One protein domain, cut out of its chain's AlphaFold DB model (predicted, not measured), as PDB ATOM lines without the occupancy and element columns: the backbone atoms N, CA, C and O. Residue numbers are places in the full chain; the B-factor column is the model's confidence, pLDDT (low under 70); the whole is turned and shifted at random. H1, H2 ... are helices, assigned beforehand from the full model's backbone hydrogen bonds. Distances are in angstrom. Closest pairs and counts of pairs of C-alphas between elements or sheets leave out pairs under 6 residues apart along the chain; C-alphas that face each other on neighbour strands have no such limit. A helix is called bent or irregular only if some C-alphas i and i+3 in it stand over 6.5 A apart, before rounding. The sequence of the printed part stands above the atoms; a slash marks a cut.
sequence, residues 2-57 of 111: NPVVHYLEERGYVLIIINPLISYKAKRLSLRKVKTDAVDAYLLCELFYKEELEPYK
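This is residues 2 to 57 of the 111 residues of the protein "Transposase" of Aneurinibacillus migulanus (UniProt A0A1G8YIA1). Look for two helices, H2 and H3, that cross nearly at right angles, and for a small third helix, H1, well away from them at one end of an elongated model, joined by a drawn-out stretch, residues 11 to 19. Past H3 the last residues, 51 to 57, fold back toward that stretch, and the loop of residues 29 to 36 makes the other end of the long axis; of the H1 end, residues 6 to 12 stick out. The 56 printed residues hold three named helices, in the order H1, H2, H3, and no named strand; the class is all helix. The whole is loose, with a radius of gyration of the C-alphas of 12.8 A, and its C-alphas span 37 by 23 by 17 A.

Begin at H1, residues 3 to 10, which touches no helix. Residues 6 to 12, of which 6 to 10 belong to H1, stand free, with no C-alpha 8 or more residues away along the chain within 10 A. Go on over a short link to H2, residues 20 to 28, which is apart from H1. Another short link brings you to H3, residues 37 to 50, which is also apart from H1. H2 and H3 touch, with 6 pairs of C-alphas within 8 A. Their closest C-alphas are those of Lys 27 and Leu 43, 7.0 A apart. Their centres are 10.8 A apart, and their lines are about perpendicular, at 76 degrees. In H1, H2 and H3 every O i to N i+4 pair is within hydrogen-bond range.

Find C-alpha 3 at (15.291, -14.991, 50.611); from there H1 runs 10.8 A to C-alpha 10. H2 starts at Pro 20, with its C-alpha at (22.747, -4.144, 37.539), and covers 12.2 A to Arg 28. H3, the longest helix with 14 residues, runs 20.0 A from Asp 37 to Lys 50, where C-alpha 50 is at (14.949, 10.067, 36.902). No helix is bent or irregular.

The printed part runs from residue 2 to residue 57 without a cut. The two C-alphas farthest apart are those of Glu 10 and Leu 31, at 37.4 A, while those of Asn 2 and Lys 57, the first and last printed, are 14.4 A apart. Neither link between helices is long: 9 residues lie between H1 and H2, and 8 between H2 and H3. Look at the B-factor column to find a mean pLDDT of 81.4 over the printed part; the model's confidence is low, under 70, at residues 28 to 35, of which residue 28 belongs to H2.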
ATOM      1  N   ASN A   2      14.648 -15.779  46.020       75.31
ATOM      2  CA  ASN A   2      15.624 -14.945  46.736       75.31
ATOM      3  C   ASN A   2      15.095 -14.678  48.165       75.31
ATOM      4  O   ASN A   2      14.043 -14.045  48.272       75.31
ATOM      5  N   PRO A   3      15.775 -15.140  49.234       82.62
ATOM      6  CA  PRO A   3      15.291 -14.991  50.611       82.62
ATOM      7  C   PRO A   3      15.045 -13.531  51.012       82.62
ATOM      8  O   PRO A   3      14.114 -13.238  51.754       82.62
ATOM      9  N   VAL A   4      15.840 -12.606  50.466       85.56
ATOM     10  CA  VAL A   4      15.748 -11.169  50.762       85.56
ATOM     11  C   VAL A   4      14.470 -10.560  50.186       85.56
ATOM     12  O   VAL A   4      13.823  -9.753  50.844       85.56
ATOM     13  N   VAL A   5      14.079 -10.969  48.975       85.44
ATOM     14  CA  VAL A   5      12.846 -10.494  48.325       85.44
ATOM     15  C   VAL A   5      11.632 -10.916  49.146       85.44
ATOM     16  O   VAL A   5      10.807 -10.075  49.477       85.44
ATOM     17  N   HIS A   6      11.569 -12.189  49.546       83.81
ATOM     18  CA  HIS A   6      10.452 -12.722  50.331       83.81
ATOM     19  C   HIS A   6      10.272 -11.985  51.662       83.81
ATOM     20  O   HIS A   6       9.181 -11.531  51.982       83.81
ATOM     21  N   TYR A   7      11.366 -11.806  52.400       90.19
ATOM     22  CA  TYR A   7      11.362 -11.134  53.696       90.19
ATOM     23  C   TYR A   7      10.869  -9.680  53.631       90.19
ATOM     24  O   TYR A   7      10.189  -9.202  54.538       90.19
ATOM     25  N   LEU A   8      11.220  -8.959  52.563       90.06
ATOM     26  CA  LEU A   8      10.779  -7.578  52.365       90.06
ATOM     27  C   LEU A   8       9.316  -7.512  51.900       90.06
ATOM     28  O   LEU A   8       8.576  -6.641  52.358       90.06
ATOM     29  N   GLU A   9       8.877  -8.453  51.060       85.81
ATOM     30  CA  GLU A   9       7.466  -8.574  50.667       85.81
ATOM     31  C   GLU A   9       6.558  -8.877  51.865       85.81
ATOM     32  O   GLU A   9       5.513  -8.247  52.007       85.81
ATOM     33  N   GLU A  10       6.957  -9.792  52.758       88.88
ATOM     34  CA  GLU A  10       6.188 -10.144  53.965       88.88
ATOM     35  C   GLU A  10       5.945  -8.952  54.896       88.88
ATOM     36  O   GLU A  10       4.995  -8.951  55.676       88.88
ATOM     37  N   ARG A  11       6.778  -7.914  54.799       93.62
ATOM     38  CA  ARG A  11       6.641  -6.671  55.567       93.62
ATOM     39  C   ARG A  11       5.953  -5.541  54.814       93.62
ATOM     40  O   ARG A  11       5.860  -4.437  55.341       93.62
ATOM     41  N   GLY A  12       5.472  -5.805  53.602       88.62
ATOM     42  CA  GLY A  12       4.744  -4.829  52.798       88.62
ATOM     43  C   GLY A  12       5.627  -3.762  52.151       88.62
ATOM     44  O   GLY A  12       5.111  -2.718  51.754       88.62
ATOM     45  N   TYR A  13       6.939  -3.989  52.022       90.19
ATOM     46  CA  TYR A  13       7.798  -3.060  51.287       90.19
ATOM     47  C   TYR A  13       7.548  -3.159  49.779       90.19
ATOM     48  O   TYR A  13       7.492  -4.250  49.207       90.19
ATOM     49  N   VAL A  14       7.468  -2.004  49.113       87.38
ATOM     50  CA  VAL A  14       7.468  -1.939  47.647       87.38
ATOM     51  C   VAL A  14       8.880  -2.231  47.154       87.38
ATOM     52  O   VAL A  14       9.824  -1.505  47.456       87.38
ATOM     53  N   LEU A  15       9.020  -3.310  46.389       89.06
ATOM     54  CA  LEU A  15      10.292  -3.713  45.807       89.06
ATOM     55  C   LEU A  15      10.401  -3.229  44.368       89.06
ATOM     56  O   LEU A  15       9.482  -3.405  43.573       89.06
ATOM     57  N   ILE A  16      11.565  -2.687  44.024       89.06
ATOM     58  CA  ILE A  16      11.928  -2.303  42.661       89.06
ATOM     59  C   ILE A  16      13.210  -3.054  42.319       89.06
ATOM     60  O   ILE A  16      14.236  -2.881  42.979       89.06
ATOM     61  N   ILE A  17      13.154  -3.922  41.307       85.19
ATOM     62  CA  ILE A  17      14.333  -4.660  40.843       85.19
ATOM     63  C   ILE A  17      14.956  -3.913  39.672       85.19
ATOM     64  O   ILE A  17      14.368  -3.806  38.600       85.19
ATOM     65  N   ILE A  18      16.182  -3.441  39.880       85.12
ATOM     66  CA  ILE A  18      16.935  -2.665  38.898       85.12
ATOM     67  C   ILE A  18      17.956  -3.579  38.222       85.12
ATOM     68  O   ILE A  18      18.672  -4.331  38.884       85.12
ATOM     69  N   ASN A  19      18.058  -3.501  36.892       82.62
ATOM     70  CA  ASN A  19      19.115  -4.192  36.161       82.62
ATOM     71  C   ASN A  19      20.494  -3.675  36.638       82.62
ATOM     72  O   ASN A  19      20.731  -2.462  36.579       82.62
ATOM     73  N   PRO A  20      21.429  -4.554  37.053       83.06
ATOM     74  CA  PRO A  20      22.747  -4.144  37.539       83.06
ATOM     75  C   PRO A  20      23.517  -3.232  36.575       83.06
ATOM     76  O   PRO A  20      24.269  -2.366  37.018       83.06
ATOM     77  N   LEU A  21      23.306  -3.370  35.261       83.56
ATOM     78  CA  LEU A  21      23.937  -2.532  34.239       83.56
ATOM     79  C   LEU A  21      23.458  -1.076  34.287       83.56
ATOM     80  O   LEU A  21      24.249  -0.168  34.038       83.56
ATOM     81  N   ILE A  22      22.184  -0.844  34.612       81.94
ATOM     82  CA  ILE A  22      21.607   0.503  34.718       81.94
ATOM     83  C   ILE A  22      22.185   1.202  35.950       81.94
ATOM     84  O   ILE A  22      22.752   2.288  35.836       81.94
ATOM     85  N   SER A  23      22.155   0.526  37.104       79.88
ATOM     86  CA  SER A  23      22.760   1.043  38.339       79.88
ATOM     87  C   SER A  23      24.259   1.313  38.160       79.88
ATOM     88  O   SER A  23      24.763   2.351  38.584       79.88
ATOM     89  N   TYR A  24      24.979   0.432  37.460       81.94
ATOM     90  CA  TYR A  24      26.396   0.635  37.170       81.94
ATOM     91  C   TYR A  24      26.658   1.880  36.311       81.94
ATOM     92  O   TYR A  24      27.584   2.633  36.607       81.94
ATOM     93  N   LYS A  25      25.841   2.137  35.278       79.69
ATOM     94  CA  LYS A  25      25.950   3.354  34.452       79.69
ATOM     95  C   LYS A  25      25.716   4.619  35.279       79.69
ATOM     96  O   LYS A  25      26.530   5.534  35.187       79.69
ATOM     97  N   ALA A  26      24.681   4.638  36.119       75.75
ATOM     98  CA  ALA A  26      24.399   5.759  37.018       75.75
ATOM     99  C   ALA A  26      25.566   6.018  37.986       75.75
ATOM    100  O   ALA A  26      26.013   7.152  38.139       75.75
ATOM    101  N   LYS A  27      26.148   4.953  38.555       75.19
ATOM    102  CA  LYS A  27      27.346   5.052  39.405       75.19
ATOM    103  C   LYS A  27      28.567   5.577  38.650       75.19
ATOM    104  O   LYS A  27      29.347   6.323  39.225       75.19
ATOM    105  N   ARG A  28      28.743   5.219  37.373       69.12
ATOM    106  CA  ARG A  28      29.897   5.642  36.557       69.12
ATOM    107  C   ARG A  28      29.884   7.136  36.213       69.12
ATOM    108  O   ARG A  28      30.933   7.675  35.881       69.12
ATOM    109  N   LEU A  29      28.723   7.792  36.294       64.94
ATOM    110  CA  LEU A  29      28.604   9.251  36.184       64.94
ATOM    111  C   LEU A  29      29.131   9.972  37.439       64.94
ATOM    112  O   LEU A  29      29.450  11.157  37.377       64.94
ATOM    113  N   SER A  30      29.265   9.267  38.568       64.44
ATOM    114  CA  SER A  30      29.868   9.797  39.791       64.44
ATOM    115  C   SER A  30      31.397   9.693  39.724       64.44
ATOM    116  O   SER A  30      31.961   8.604  39.666       64.44
ATOM    117  N   LEU A  31      32.089  10.835  39.761       60.00
ATOM    118  CA  LEU A  31      33.553  10.954  39.628       60.00
ATOM    119  C   LEU A  31      34.356  10.492  40.870       60.00
ATOM    120  O   LEU A  31      35.566  10.711  40.939       60.00
ATOM    121  N   ARG A  32      33.721   9.885  41.883       59.47
ATOM    122  CA  ARG A  32      34.380   9.530  43.156       59.47
ATOM    123  C   ARG A  32      34.919   8.094  43.175       59.47
ATOM    124  O   ARG A  32      34.235   7.150  42.803       59.47
ATOM    125  N   LYS A  33      36.141   7.929  43.705       57.88
ATOM    126  CA  LYS A  33      36.861   6.642  43.829       57.88
ATOM    127  C   LYS A  33      36.296   5.672  44.881       57.88
ATOM    128  O   LYS A  33      36.613   4.490  44.809       57.88
ATOM    129  N   VAL A  34      35.511   6.140  45.859       64.25
ATOM    130  CA  VAL A  34      35.097   5.329  47.022       64.25
ATOM    131  C   VAL A  34      33.584   5.134  47.045       64.25
ATOM    132  O   VAL A  34      32.828   6.104  47.082       64.25
ATOM    133  N   LYS A  35      33.158   3.867  47.053       66.62
ATOM    134  CA  LYS A  35      31.773   3.456  47.308       66.62
ATOM    135  C   LYS A  35      31.536   3.403  48.817       66.62
ATOM    136  O   LYS A  35      32.325   2.801  49.536       66.62
ATOM    137  N   THR A  36      30.460   4.030  49.275       81.19
ATOM    138  CA  THR A  36      29.943   3.918  50.649       81.19
ATOM    139  C   THR A  36      28.440   3.679  50.569       81.19
ATOM    140  O   THR A  36      27.809   4.158  49.623       81.19
ATOM    141  N   ASP A  37      27.862   2.981  51.548       84.00
ATOM    142  CA  ASP A  37      26.432   2.633  51.538       84.00
ATOM    143  C   ASP A  37      25.527   3.870  51.435       84.00
ATOM    144  O   ASP A  37      24.536   3.858  50.711       84.00
ATOM    145  N   ALA A  38      25.909   4.981  52.078       84.94
ATOM    146  CA  ALA A  38      25.172   6.244  52.004       84.94
ATOM    147  C   ALA A  38      25.170   6.853  50.590       84.94
ATOM    148  O   ALA A  38      24.136   7.315  50.107       84.94
ATOM    149  N   VAL A  39      26.319   6.840  49.905       83.19
ATOM    150  CA  VAL A  39      26.431   7.347  48.528       83.19
ATOM    151  C   VAL A  39      25.662   6.449  47.562       83.19
ATOM    152  O   VAL A  39      24.976   6.947  46.671       83.19
ATOM    153  N   ASP A  40      25.741   5.133  47.756       82.44
ATOM    154  CA  ASP A  40      25.007   4.169  46.943       82.44
ATOM    155  C   ASP A  40      23.486   4.309  47.128       82.44
ATOM    156  O   ASP A  40      22.760   4.294  46.134       82.44
ATOM    157  N   ALA A  41      23.003   4.523  48.357       86.50
ATOM    158  CA  ALA A  41      21.590   4.784  48.631       86.50
ATOM    159  C   ALA A  41      21.102   6.072  47.951       86.50
ATOM    160  O   ALA A  41      20.060   6.064  47.295       86.50
ATOM    161  N   TYR A  42      21.883   7.156  48.032       87.31
ATOM    162  CA  TYR A  42      21.558   8.418  47.365       87.31
ATOM    163  C   TYR A  42      21.439   8.254  45.842       87.31
ATOM    164  O   TYR A  42      20.452   8.684  45.251       87.31
ATOM    165  N   LEU A  43      22.407   7.582  45.208       86.12
ATOM    166  CA  LEU A  43      22.395   7.327  43.761       86.12
ATOM    167  C   LEU A  43      21.191   6.480  43.330       86.12
ATOM    168  O   LEU A  43      20.628   6.713  42.264       86.12
ATOM    169  N   LEU A  44      20.791   5.500  44.144       87.44
ATOM    170  CA  LEU A  44      19.596   4.696  43.880       87.44
ATOM    171  C   LEU A  44      18.310   5.524  44.007       87.44
ATOM    172  O   LEU A  44      17.423   5.373  43.170       87.44
ATOM    173  N   CYS A  45      18.220   6.424  44.991       87.12
ATOM    174  CA  CYS A  45      17.107   7.370  45.097       87.12
ATOM    175  C   CYS A  45      17.052   8.318  43.897       87.12
ATOM    176  O   CYS A  45      15.993   8.504  43.310       87.12
ATOM    177  N   GLU A  46      18.183   8.896  43.495       87.19
ATOM    178  CA  GLU A  46      18.245   9.788  42.336       87.19
ATOM    179  C   GLU A  46      17.826   9.069  41.044       87.19
ATOM    180  O   GLU A  46      17.076   9.621  40.241       87.19
ATOM    181  N   LEU A  47      18.260   7.816  40.868       87.44
ATOM    182  CA  LEU A  47      17.851   6.967  39.749       87.44
ATOM    183  C   LEU A  47      16.337   6.716  39.747       87.44
ATOM    184  O   LEU A  47      15.723   6.778  38.688       87.44
ATOM    185  N   PHE A  48      15.737   6.478  40.917       86.00
ATOM    186  CA  PHE A  48      14.293   6.276  41.052       86.00
ATOM    187  C   PHE A  48      13.471   7.489  40.600       86.00
ATOM    188  O   PHE A  48      12.414   7.315  40.012       86.00
ATOM    189  N   TYR A  49      13.958   8.711  40.831       84.44
ATOM    190  CA  TYR A  49      13.262   9.920  40.378       84.44
ATOM    191  C   TYR A  49      13.489  10.251  38.898       84.44
ATOM    192  O   TYR A  49      12.698  10.992  38.318       84.44
ATOM    193  N   LYS A  50      14.580   9.765  38.296       85.38
ATOM    194  CA  LYS A  50      14.949  10.067  36.902       85.38
ATOM    195  C   LYS A  50      14.402   9.064  35.890       85.38
ATOM    196  O   LYS A  50      14.208   9.430  34.736       85.38
ATOM    197  N   GLU A  51      14.206   7.818  36.302       81.31
ATOM    198  CA  GLU A  51      13.750   6.720  35.452       81.31
ATOM    199  C   GLU A  51      12.333   6.294  35.855       81.31
ATOM    200  O   GLU A  51      12.009   6.245  37.041       81.31
ATOM    201  N   GLU A  52      11.501   5.903  34.888       80.00
ATOM    202  CA  GLU A  52      10.194   5.285  35.161       80.00
ATOM    203  C   GLU A  52      10.382   3.824  35.607       80.00
ATOM    204  O   GLU A  52      10.193   2.869  34.849       80.00
ATOM    205  N   LEU A  53      10.833   3.637  36.850       84.81
ATOM    206  CA  LEU A  53      11.035   2.312  37.425       84.81
ATOM    207  C   LEU A  53       9.716   1.724  37.929       84.81
ATOM    208  O   LEU A  53       9.082   2.241  38.847       84.81
ATOM    209  N   GLU A  54       9.349   0.575  37.372       81.81
ATOM    210  CA  GLU A  54       8.139  -0.145  37.757       81.81
ATOM    211  C   GLU A  54       8.357  -1.027  39.001       81.81
ATOM    212  O   GLU A  54       9.394  -1.697  39.123       81.81
ATOM    213  N   PRO A  55       7.354  -1.125  39.895       84.88
ATOM    214  CA  PRO A  55       7.364  -2.090  40.983       84.88
ATOM    215  C   PRO A  55       7.515  -3.528  40.483       84.88
ATOM    216  O   PRO A  55       7.013  -3.924  39.426       84.88
ATOM    217  N   TYR A  56       8.171  -4.348  41.293       81.44
ATOM    218  CA  TYR A  56       8.364  -5.764  41.036       81.44
ATOM    219  C   TYR A  56       7.021  -6.502  40.928       81.44
ATOM    220  O   TYR A  56       6.235  -6.571  41.873       81.44
ATOM    221  N   LYS A  57       6.743  -7.082  39.753       75.94
ATOM    222  CA  LYS A  57       5.465  -7.755  39.466       75.94
ATOM    223  C   LYS A  57       5.530  -9.234  39.844       75.94
ATOM    224  O   LYS A  57       6.062 -10.050  39.089       75.94
TER     225      LYS A  57